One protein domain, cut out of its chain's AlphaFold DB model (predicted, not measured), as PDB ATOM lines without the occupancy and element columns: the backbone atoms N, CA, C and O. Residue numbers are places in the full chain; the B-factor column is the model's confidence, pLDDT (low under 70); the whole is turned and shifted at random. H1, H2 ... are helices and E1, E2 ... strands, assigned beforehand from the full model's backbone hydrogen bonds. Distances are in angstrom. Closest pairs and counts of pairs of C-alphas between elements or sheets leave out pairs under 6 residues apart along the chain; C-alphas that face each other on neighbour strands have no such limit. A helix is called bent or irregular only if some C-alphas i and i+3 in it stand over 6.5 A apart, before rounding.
ATOM      1  N   SER A  30      26.481  37.564   3.654       73.31
ATOM      2  CA  SER A  30      26.938  36.314   4.269       73.31
ATOM      3  C   SER A  30      28.464  36.234   4.311       73.31
ATOM      4  O   SER A  30      29.150  36.805   3.468       73.31
ATOM      5  N   MET A  31      29.019  35.379   5.181       74.75
ATOM      6  CA  MET A  31      30.439  34.987   5.086       74.75
ATOM      7  C   MET A  31      30.795  34.364   3.723       74.75
ATOM      8  O   MET A  31      31.966  34.252   3.380       74.75
ATOM      9  N   HIS A  32      29.791  33.905   2.972       79.88
ATOM     10  CA  HIS A  32      29.951  33.340   1.632       79.88
ATOM     11  C   HIS A  32      29.784  34.371   0.514       79.88
ATOM     12  O   HIS A  32      29.981  34.024  -0.647       79.88
ATOM     13  N   SER A  33      29.435  35.616   0.842       86.94
ATOM     14  CA  SER A  33      29.383  36.698  -0.133       86.94
ATOM     15  C   SER A  33      30.792  37.036  -0.611       86.94
ATOM     16  O   SER A  33      31.728  37.158   0.184       86.94
ATOM     17  N   GLU A  34      30.928  37.186  -1.924       90.75
ATOM     18  CA  GLU A  34      32.159  37.607  -2.576       90.75
ATOM     19  C   GLU A  34      31.887  38.859  -3.395       90.75
ATOM     20  O   GLU A  34      30.880  38.958  -4.108       90.75
ATOM     21  N   TYR A  35      32.784  39.828  -3.247       95.19
ATOM     22  CA  TYR A  35      32.589  41.174  -3.747       95.19
ATOM     23  C   TYR A  35      33.625  41.530  -4.809       95.19
ATOM     24  O   TYR A  35      34.827  41.338  -4.614       95.19
ATOM     25  N   GLY A  36      33.146  42.089  -5.918       95.38
ATOM     26  CA  GLY A  36      33.960  42.746  -6.937       95.38
ATOM     27  C   GLY A  36      33.707  44.252  -6.938       95.38
ATOM     28  O   GLY A  36      32.804  44.737  -6.260       95.38
ATOM     29  N   LYS A  37      34.477  45.010  -7.724       96.38
ATOM     30  CA  LYS A  37      34.228  46.443  -7.942       96.38
ATOM     31  C   LYS A  37      34.262  46.800  -9.422       96.38
ATOM     32  O   LYS A  37      35.012  46.188 -10.183       96.38
ATOM     33  N   ARG A  38      33.465  47.789  -9.816       97.31
ATOM     34  CA  ARG A  38      33.403  48.324 -11.185       97.31
ATOM     35  C   ARG A  38      33.325  49.847 -11.170       97.31
ATOM     36  O   ARG A  38      32.931  50.424 -10.158       97.31
ATOM     37  N   ILE A  39      33.689  50.449 -12.295       97.75
ATOM     38  CA  ILE A  39      33.523  51.880 -12.559       97.75
ATOM     39  C   ILE A  39      32.154  52.084 -13.213       97.75
ATOM     40  O   ILE A  39      31.794  51.330 -14.118       97.75
ATOM     41  N   GLU A  40      31.409  53.078 -12.748       97.31
ATOM     42  CA  GLU A  40      30.139  53.520 -13.324       97.31
ATOM     43  C   GLU A  40      30.361  54.654 -14.342       97.31
ATOM     44  O   GLU A  40      31.444  55.234 -14.434       97.31
ATOM     45  N   VAL A  41      29.331  54.986 -15.126       97.12
ATOM     46  CA  VAL A  41      29.416  55.989 -16.213       97.12
ATOM     47  C   VAL A  41      29.846  57.375 -15.715       97.12
ATOM     48  O   VAL A  41      30.528  58.102 -16.431       97.12
ATOM     49  N   ASP A  42      29.481  57.730 -14.486       96.88
ATOM     50  CA  ASP A  42      29.851  58.992 -13.836       96.88
ATOM     51  C   ASP A  42      31.283  58.993 -13.256       96.88
ATOM     52  O   ASP A  42      31.712  59.979 -12.656       96.88
ATOM     53  N   GLY A  43      32.035  57.901 -13.433       97.31
ATOM     54  CA  GLY A  43      33.390  57.724 -12.910       97.31
ATOM     55  C   GLY A  43      33.447  57.300 -11.439       97.31
ATOM     56  O   GLY A  43      34.542  57.108 -10.898       97.31
ATOM     57  N   SER A  44      32.296  57.128 -10.788       98.19
ATOM     58  CA  SER A  44      32.223  56.566  -9.444       98.19
ATOM     59  C   SER A  44      32.449  55.052  -9.457       98.19
ATOM     60  O   SER A  44      32.456  54.400 -10.502       98.19
ATOM     61  N   TRP A  45      32.683  54.479  -8.281       98.50
ATOM     62  CA  TRP A  45      32.888  53.048  -8.098       98.50
ATOM     63  C   TRP A  45      31.734  52.418  -7.327       98.50
ATOM     64  O   TRP A  45      31.301  52.934  -6.294       98.50
ATOM     65  N   THR A  46      31.320  51.242  -7.789       98.31
ATOM     66  CA  THR A  46      30.329  50.389  -7.126       98.31
ATOM     67  C   THR A  46      30.979  49.069  -6.736       98.31
ATOM     68  O   THR A  46      31.616  48.421  -7.576       98.31
ATOM     69  N   ILE A  47      30.801  48.642  -5.483       97.75
ATOM     70  CA  ILE A  47      31.050  47.249  -5.095       97.75
ATOM     71  C   ILE A  47      29.794  46.448  -5.410       97.75
ATOM     72  O   ILE A  47      28.683  46.848  -5.068       97.75
ATOM     73  N   TYR A  48      29.969  45.302  -6.057       95.50
ATOM     74  CA  TYR A  48      28.881  44.417  -6.444       95.50
ATOM     75  C   TYR A  48      29.096  43.008  -5.906       95.50
ATOM     76  O   TYR A  48      30.224  42.582  -5.654       95.50
ATOM     77  N   HIS A  49      28.003  42.270  -5.757       92.94
ATOM     78  CA  HIS A  49      28.048  40.865  -5.376       92.94
ATOM     79  C   HIS A  49      28.362  40.008  -6.609       92.94
ATOM     80  O   HIS A  49      27.605  40.026  -7.578       92.94
ATOM     81  N   VAL A  50      29.459  39.244  -6.595       90.00
ATOM     82  CA  VAL A  50      29.972  38.525  -7.783       90.00
ATOM     83  C   VAL A  50      28.942  37.555  -8.372       90.00
ATOM     84  O   VAL A  50      28.860  37.409  -9.586       90.00
ATOM     85  N   PHE A  51      28.093  36.958  -7.533       82.81
ATOM     86  CA  PHE A  51      27.082  35.995  -7.984       82.81
ATOM     87  C   PHE A  51      25.788  36.623  -8.520       82.81
ATOM     88  O   PHE A  51      25.054  35.963  -9.247       82.81
ATOM     89  N   THR A  52      25.459  37.864  -8.145       85.38
ATOM     90  CA  THR A  52      24.210  38.516  -8.598       85.38
ATOM     91  C   THR A  52      24.462  39.669  -9.562       85.38
ATOM     92  O   THR A  52      23.538  40.093 -10.246       85.38
ATOM     93  N   GLY A  53      25.682  40.215  -9.590       88.62
ATOM     94  CA  GLY A  53      26.048  41.424 -10.332       88.62
ATOM     95  C   GLY A  53      25.455  42.720  -9.762       88.62
ATOM     96  O   GLY A  53      25.874  43.814 -10.153       88.62
ATOM     97  N   GLY A  54      24.508  42.620  -8.826       92.56
ATOM     98  CA  GLY A  54      23.847  43.759  -8.202       92.56
ATOM     99  C   GLY A  54      24.772  44.516  -7.242       92.56
ATOM    100  O   GLY A  54      25.713  43.917  -6.706       92.56
ATOM    101  N   PRO A  55      24.521  45.819  -7.014       94.56
ATOM    102  CA  PRO A  55      25.210  46.582  -5.978       94.56
ATOM    103  C   PRO A  55      25.139  45.871  -4.626       94.56
ATOM    104  O   PRO A  55      24.095  45.336  -4.249       94.56
ATOM    105  N   ALA A  56      26.259  45.842  -3.912       93.06
ATOM    106  CA  ALA A  56      26.324  45.241  -2.593       93.06
ATOM    107  C   ALA A  56      25.765  46.199  -1.535       93.06
ATOM    108  O   ALA A  56      26.009  47.406  -1.586       93.06
ATOM    109  N   THR A  57      25.081  45.637  -0.543       92.62
ATOM    110  CA  THR A  57      24.809  46.307   0.729       92.62
ATOM    111  C   THR A  57      25.717  45.676   1.774       92.62
ATOM    112  O   THR A  57      25.623  44.473   2.001       92.62
ATOM    113  N   ILE A  58      26.609  46.460   2.378       89.62
ATOM    114  CA  ILE A  58      27.578  45.977   3.371       89.62
ATOM    115  C   ILE A  58      27.374  46.779   4.648       89.62
ATOM    116  O   ILE A  58      27.413  48.007   4.615       89.62
ATOM    117  N   GLY A  59      27.117  46.102   5.769       85.94
ATOM    118  CA  GLY A  59      26.842  46.795   7.035       85.94
ATOM    119  C   GLY A  59      25.600  47.700   7.002       85.94
ATOM    120  O   GLY A  59      25.486  48.597   7.828       85.94
ATOM    121  N   GLY A  60      24.680  47.474   6.056       87.25
ATOM    122  CA  GLY A  60      23.480  48.294   5.844       87.25
ATOM    123  C   GLY A  60      23.644  49.418   4.816       87.25
ATOM    124  O   GLY A  60      22.639  49.943   4.344       87.25
ATOM    125  N   ASP A  61      24.872  49.723   4.398       91.88
ATOM    126  CA  ASP A  61      25.146  50.802   3.451       91.88
ATOM    127  C   ASP A  61      25.197  50.280   2.011       91.88
ATOM    128  O   ASP A  61      25.822  49.256   1.717       91.88
ATOM    129  N   LEU A  62      24.548  50.996   1.091       95.25
ATOM    130  CA  LEU A  62      24.613  50.707  -0.341       95.25
ATOM    131  C   LEU A  62      25.978  51.132  -0.894       95.25
ATOM    132  O   LEU A  62      26.335  52.308  -0.863       95.25
ATOM    133  N   MET A  63      26.732  50.185  -1.445       96.31
ATOM    134  CA  MET A  63      28.111  50.396  -1.892       96.31
ATOM    135  C   MET A  63      28.193  50.961  -3.319       96.31
ATOM    136  O   MET A  63      28.816  50.362  -4.198       96.31
ATOM    137  N   GLN A  64      27.557  52.105  -3.556       97.56
ATOM    138  CA  GLN A  64      27.507  52.803  -4.845       97.56
ATOM    139  C   GLN A  64      28.018  54.245  -4.697       97.56
ATOM    140  O   GLN A  64      27.985  54.806  -3.605       97.56
ATOM    141  N   GLY A  65      28.498  54.857  -5.786       97.44
ATOM    142  CA  GLY A  65      28.899  56.270  -5.776       97.44
ATOM    143  C   GLY A  65      30.214  56.541  -5.038       97.44
ATOM    144  O   GLY A  65      30.476  57.661  -4.603       97.44
ATOM    145  N   MET A  66      31.048  55.520  -4.847       97.69
ATOM    146  CA  MET A  66      32.269  55.640  -4.055       97.69
ATOM    147  C   MET A  66      33.439  56.167  -4.883       97.69
ATOM    148  O   MET A  66      33.498  56.004  -6.100       97.69
ATOM    149  N   ASN A  67      34.449  56.718  -4.212       97.94
ATOM    150  CA  ASN A  67      35.747  56.918  -4.850       97.94
ATOM    151  C   ASN A  67      36.529  55.589  -4.948       97.94
ATOM    152  O   ASN A  67      36.274  54.634  -4.208       97.94
ATOM    153  N   ALA A  68      37.528  55.556  -5.831       97.12
ATOM    154  CA  ALA A  68      38.311  54.355  -6.130       97.12
ATOM    155  C   ALA A  68      38.993  53.734  -4.899       97.12
ATOM    156  O   ALA A  68      39.023  52.511  -4.747       97.12
ATOM    157  N   ARG A  69      39.555  54.575  -4.020       98.06
ATOM    158  CA  ARG A  69      40.312  54.125  -2.848       98.06
ATOM    159  C   ARG A  69      39.388  53.499  -1.808       98.06
ATOM    160  O   ARG A  69      39.681  52.405  -1.338       98.06
ATOM    161  N   ASN A  70      38.268  54.153  -1.509       97.50
ATOM    162  CA  ASN A  70      37.268  53.654  -0.568       97.50
ATOM    163  C   ASN A  70      36.665  52.337  -1.064       97.50
ATOM    164  O   ASN A  70      36.557  51.390  -0.291       97.50
ATOM    165  N   ALA A  71      36.348  52.249  -2.360       97.88
ATOM    166  CA  ALA A  71      35.839  51.023  -2.967       97.88
ATOM    167  C   ALA A  71      36.840  49.861  -2.859       97.88
ATOM    168  O   ALA A  71      36.458  48.734  -2.557       97.88
ATOM    169  N   LEU A  72      38.129  50.121  -3.101       98.00
ATOM    170  CA  LEU A  72      39.171  49.102  -2.983       98.00
ATOM    171  C   LEU A  72      39.356  48.633  -1.536       98.00
ATOM    172  O   LEU A  72      39.429  47.425  -1.301       98.00
ATOM    173  N   ASP A  73      39.440  49.570  -0.594       98.00
ATOM    174  CA  ASP A  73      39.669  49.277   0.821       98.00
ATOM    175  C   ASP A  73      38.510  48.463   1.412       98.00
ATOM    176  O   ASP A  73      38.717  47.364   1.928       98.00
ATOM    177  N   GLN A  74      37.272  48.928   1.208       96.50
ATOM    178  CA  GLN A  74      36.075  48.215   1.655       96.50
ATOM    179  C   GLN A  74      35.951  46.833   1.011       96.50
ATOM    180  O   GLN A  74      35.737  45.850   1.718       96.50
ATOM    181  N   MET A  75      36.130  46.706  -0.308       96.62
ATOM    182  CA  MET A  75      36.048  45.405  -0.984       96.62
ATOM    183  C   MET A  75      37.069  44.409  -0.415       96.62
ATOM    184  O   MET A  75      36.731  43.263  -0.119       96.62
ATOM    185  N   THR A  76      38.318  44.852  -0.242       97.50
ATOM    186  CA  THR A  76      39.414  43.994   0.233       97.50
ATOM    187  C   THR A  76      39.180  43.549   1.670       97.50
ATOM    188  O   THR A  76      39.305  42.361   1.973       97.50
ATOM    189  N   LYS A  77      38.784  44.484   2.541       96.44
ATOM    190  CA  LYS A  77      38.463  44.191   3.938       96.44
ATOM    191  C   LYS A  77      37.343  43.158   4.046       96.44
ATOM    192  O   LYS A  77      37.535  42.124   4.675       96.44
ATOM    193  N   ASN A  78      36.211  43.387   3.381       94.81
ATOM    194  CA  ASN A  78      35.052  42.500   3.499       94.81
ATOM    195  C   ASN A  78      35.316  41.106   2.919       94.81
ATOM    196  O   ASN A  78      34.938  40.108   3.529       94.81
ATOM    197  N   ASN A  79      36.032  41.000   1.795       94.62
ATOM    198  CA  ASN A  79      36.431  39.695   1.258       94.62
ATOM    199  C   ASN A  79      37.379  38.945   2.212       94.62
ATOM    200  O   ASN A  79      37.246  37.729   2.383       94.62
ATOM    201  N   SER A  80      38.307  39.654   2.865       95.38
ATOM    202  CA  SER A  80      39.212  39.081   3.872       95.38
ATOM    203  C   SER A  80      38.463  38.609   5.124       95.38
ATOM    204  O   SER A  80      38.656  37.477   5.582       95.38
ATOM    205  N   ASP A  81      37.549  39.432   5.640       93.00
ATOM    206  CA  ASP A  81      36.719  39.108   6.801       93.00
ATOM    207  C   ASP A  81      35.826  37.894   6.505       93.00
ATOM    208  O   ASP A  81      35.757  36.950   7.296       93.00
ATOM    209  N   ASN A  82      35.212  37.851   5.321       90.50
ATOM    210  CA  ASN A  82      34.414  36.717   4.860       90.50
ATOM    211  C   ASN A  82      35.254  35.445   4.703       90.50
ATOM    212  O   ASN A  82      34.843  34.371   5.147       90.50
ATOM    213  N   SER A  83      36.458  35.546   4.134       88.75
ATOM    214  CA  SER A  83      37.414  34.432   4.073       88.75
ATOM    215  C   SER A  83      37.747  33.885   5.467       88.75
ATOM    216  O   SER A  83      37.612  32.685   5.724       88.75
ATOM    217  N   SER A  84      38.063  34.772   6.408       91.75
ATOM    218  CA  SER A  84      38.391  34.413   7.792       91.75
ATOM    219  C   SER A  84      37.211  33.746   8.508       91.75
ATOM    220  O   SER A  84      37.367  32.713   9.165       91.75
ATOM    221  N   ARG A  85      35.994  34.278   8.336       87.31
ATOM    222  CA  ARG A  85      34.762  33.705   8.906       87.31
ATOM    223  C   ARG A  85      34.450  32.324   8.328       87.31
ATOM    224  O   ARG A  85      34.074  31.428   9.088       87.31
ATOM    225  N   ARG A  86      34.650  32.123   7.019       85.31
ATOM    226  CA  ARG A  86      34.511  30.807   6.367       85.31
ATOM    227  C   ARG A  86      35.478  29.786   6.958       85.31
ATOM    228  O   ARG A  86      35.049  28.684   7.290       85.31
ATOM    229  N   ALA A  87      36.737  30.169   7.166       85.31
ATOM    230  CA  ALA A  87      37.747  29.300   7.770       85.31
ATOM    231  C   ALA A  87      37.444  28.949   9.242       85.31
ATOM    232  O   ALA A  87      37.704  27.828   9.678       85.31
ATOM    233  N   ALA A  88      36.853  29.873  10.009       84.94
ATOM    234  CA  ALA A  88      36.521  29.658  11.421       84.94
ATOM    235  C   ALA A  88      35.245  28.819  11.648       84.94
ATOM    236  O   ALA A  88      35.111  28.151  12.681       84.94
ATOM    237  N   ARG A  89      34.298  28.823  10.698       80.88
ATOM    238  CA  ARG A  89      32.974  28.184  10.848       80.88
ATOM    239  C   ARG A  89      33.026  26.704  11.270       80.88
ATOM    240  O   ARG A  89      32.266  26.345  12.174       80.88
ATOM    241  N   PRO A  90      33.896  25.837  10.709       82.44
ATOM    242  CA  PRO A  90      33.971  24.436  11.124       82.44
ATOM    243  C   PRO A  90      34.353  24.269  12.599       82.44
ATOM    244  O   PRO A  90      33.793  23.414  13.285       82.44
ATOM    245  N   GLN A  91      35.265  25.100  13.111       80.31
ATOM    246  CA  GLN A  91      35.696  25.046  14.511       80.31
ATOM    247  C   GLN A  91      34.579  25.491  15.461       80.31
ATOM    248  O   GLN A  91      34.322  24.835  16.469       80.31
ATOM    249  N   ILE A  92      33.851  26.551  15.099       80.56
ATOM    250  CA  ILE A  92      32.694  27.035  15.867       80.56
ATOM    251  C   ILE A  92      31.616  25.949  15.966       80.56
ATOM    252  O   ILE A  92      31.066  25.712  17.042       80.56
ATOM    253  N   LEU A  93      31.318  25.262  14.859       79.06
ATOM    254  CA  LEU A  93      30.333  24.178  14.844       79.06
ATOM    255  C   LEU A  93      30.761  22.999  15.727       79.06
ATOM    256  O   LEU A  93      29.943  22.500  16.501       79.06
ATOM    257  N   LYS A  94      32.040  22.603  15.682       76.31
ATOM    258  CA  LYS A  94      32.594  21.567  16.571       76.31
ATOM    259  C   LYS A  94      32.459  21.945  18.046       76.31
ATOM    260  O   LYS A  94      31.975  21.140  18.836       76.31
ATOM    261  N   ALA A  95      32.829  23.171  18.414       77.94
ATOM    262  CA  ALA A  95      32.724  23.645  19.793       77.94
ATOM    263  C   ALA A  95      31.268  23.647  20.295       77.94
ATOM    264  O   ALA A  95      30.988  23.164  21.390       77.94
ATOM    265  N   ARG A  96      30.321  24.120  19.472       78.50
ATOM    266  CA  ARG A  96      28.884  24.106  19.801       78.50
ATOM    267  C   ARG A  96      28.342  22.691  19.975       78.50
ATOM    268  O   ARG A  96      27.563  22.458  20.895       78.50
ATOM    269  N   PHE A  97      28.754  21.760  19.115       82.88
ATOM    270  CA  PHE A  97      28.388  20.352  19.247       82.88
ATOM    271  C   PHE A  97      28.895  19.769  20.571       82.88
ATOM    272  O   PHE A  97      28.108  19.194  21.316       82.88
ATOM    273  N   LEU A  98      30.175  19.976  20.897       80.12
ATOM    274  CA  LEU A  98      30.766  19.495  22.150       80.12
ATOM    275  C   LEU A  98      30.066  20.091  23.377       80.12
ATOM    276  O   LEU A  98      29.764  19.358  24.314       80.12
ATOM    277  N   ALA A  99      29.741  21.385  23.355       78.19
ATOM    278  CA  ALA A  99      29.004  22.036  24.435       78.19
ATOM    279  C   ALA A  99      27.589  21.454  24.609       78.19
ATOM    280  O   ALA A  99      27.183  21.135  25.725       78.19
ATOM    281  N   ALA A 100      26.847  21.262  23.514       80.12
ATOM    282  CA  ALA A 100      25.515  20.659  23.557       80.12
ATOM    283  C   ALA A 100      25.558  19.200  24.042       80.12
ATOM    284  O   ALA A 100      24.697  18.767  24.812       80.12
ATOM    285  N   TRP A 101      26.575  18.450  23.618       80.50
ATOM    286  CA  TRP A 101      26.810  17.082  24.063       80.50
ATOM    287  C   TRP A 101      27.166  17.017  25.554       80.50
ATOM    288  O   TRP A 101      26.614  16.186  26.275       80.50
ATOM    289  N   TRP A 102      27.995  17.941  26.046       70.94
ATOM    290  CA  TRP A 102      28.347  18.040  27.463       70.94
ATOM    291  C   TRP A 102      27.124  18.304  28.349       70.94
ATOM    292  O   TRP A 102      26.869  17.553  29.286       70.94
ATOM    293  N   VAL A 103      26.301  19.298  27.990       81.50
ATOM    294  CA  VAL A 103      25.035  19.608  28.690       81.50
ATOM    295  C   VAL A 103      24.091  18.403  28.732       81.50
ATOM    296  O   VAL A 103      23.309  18.243  29.669       81.50
ATOM    297  N   ARG A 104      24.132  17.545  27.707       75.75
ATOM    298  CA  ARG A 104      23.314  16.334  27.659       75.75
ATOM    299  C   ARG A 104      23.820  15.262  28.620       75.75
ATOM    300  O   ARG A 104      22.991  14.637  29.267       75.75
ATOM    301  N   LEU A 105      25.130  15.053  28.735       71.75
ATOM    302  CA  LEU A 105      25.701  14.067  29.660       71.75
ATOM    303  C   LEU A 105      25.441  14.417  31.125       71.75
ATOM    304  O   LEU A 105      25.078  13.540  31.902       71.75
ATOM    305  N   THR A 106      25.540  15.695  31.485       79.50
ATOM    306  CA  THR A 106      25.300  16.166  32.859       79.50
ATOM    307  C   THR A 106      23.834  16.099  33.292       79.50
ATOM    308  O   THR A 106      23.528  16.451  34.418       79.50
ATOM    309  N   LYS A 107      22.902  15.704  32.411       67.75
ATOM    310  CA  LYS A 107      21.505  15.417  32.783       67.75
ATOM    311  C   LYS A 107      21.271  13.962  33.202       67.75
ATOM    312  O   LYS A 107      20.172  13.646  33.645       67.75
TER     313      LYS A 107
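AT A GLANCE: This is residues 30 to 107 of the 109 residues of an uncharacterized protein of Stappia sp. BW2 (UniProt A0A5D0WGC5). A small two-stranded hairpin, E1 and E2, packs along the first arm of one long bent helix, H1, while residues 90 to 107, of which 90 to 105 belong to H1, stick out free and make much of the length. A long loop, residues 50 to 67, joins the hairpin to the helix. The printed part has 78 residues with two named strands and one named helix, in the order E1, E2, H1; the sheet E1 - E2 is antiparallel and the class is mixed, helices and strands. The whole is extended, with a radius of gyration of the C-alphas of 18.2 A and spans of 64 by 19 by 18 A.

HOW THE PARTS SIT: E1, residues 35 to 39, and E2, residues 45 to 49, form an antiparallel hairpin with a tight link and 148 degrees between their directions. N 36 and O 48 are 3.0 A apart and N 48 and O 36 2.9 A, both within hydrogen-bond range. H1, residues 68 to 105, was assigned as one helix by its hydrogen bonds but is bent: C-alphas 87 and 90 are 7.0 A apart. Its arms H1a, residues 68 to 87, and H1b, residues 90 to 105, stand at a steep tilt of 39 degrees. The closest C-alphas of E1 and H1a are those of Tyr 35 and Met 75, 6.1 A apart; those of E2 and H1a are Trp 45 and Ala 68, 5.9 A. H1b is apart from E1 and E2. In H1a and H1b every O i to N i+4 pair is within hydrogen-bond range.

IN THESE COORDINATES: E1 begins at C-alpha 35 (32.589, 41.174, -3.747) and is 13.9 A long; E2 is 13.4 A long. H1a, 28.7 A long, begins at C-alpha 68 (38.311, 54.355, -6.130). H1b, 22.8 A long, ends at C-alpha 105 (25.701, 14.067, 29.660).

THE WHOLE: The C-alphas of Asp 42 and Lys 107, the two farthest apart, are 64.4 A from each other. The printed part has no cut. The link from E2 to H1 is long, with 18 residues, and in it residues 57 to 58 pair antiparallel with residues 61 to 62. The mean pLDDT of the printed part is 89.3, and residue 107 is under 70.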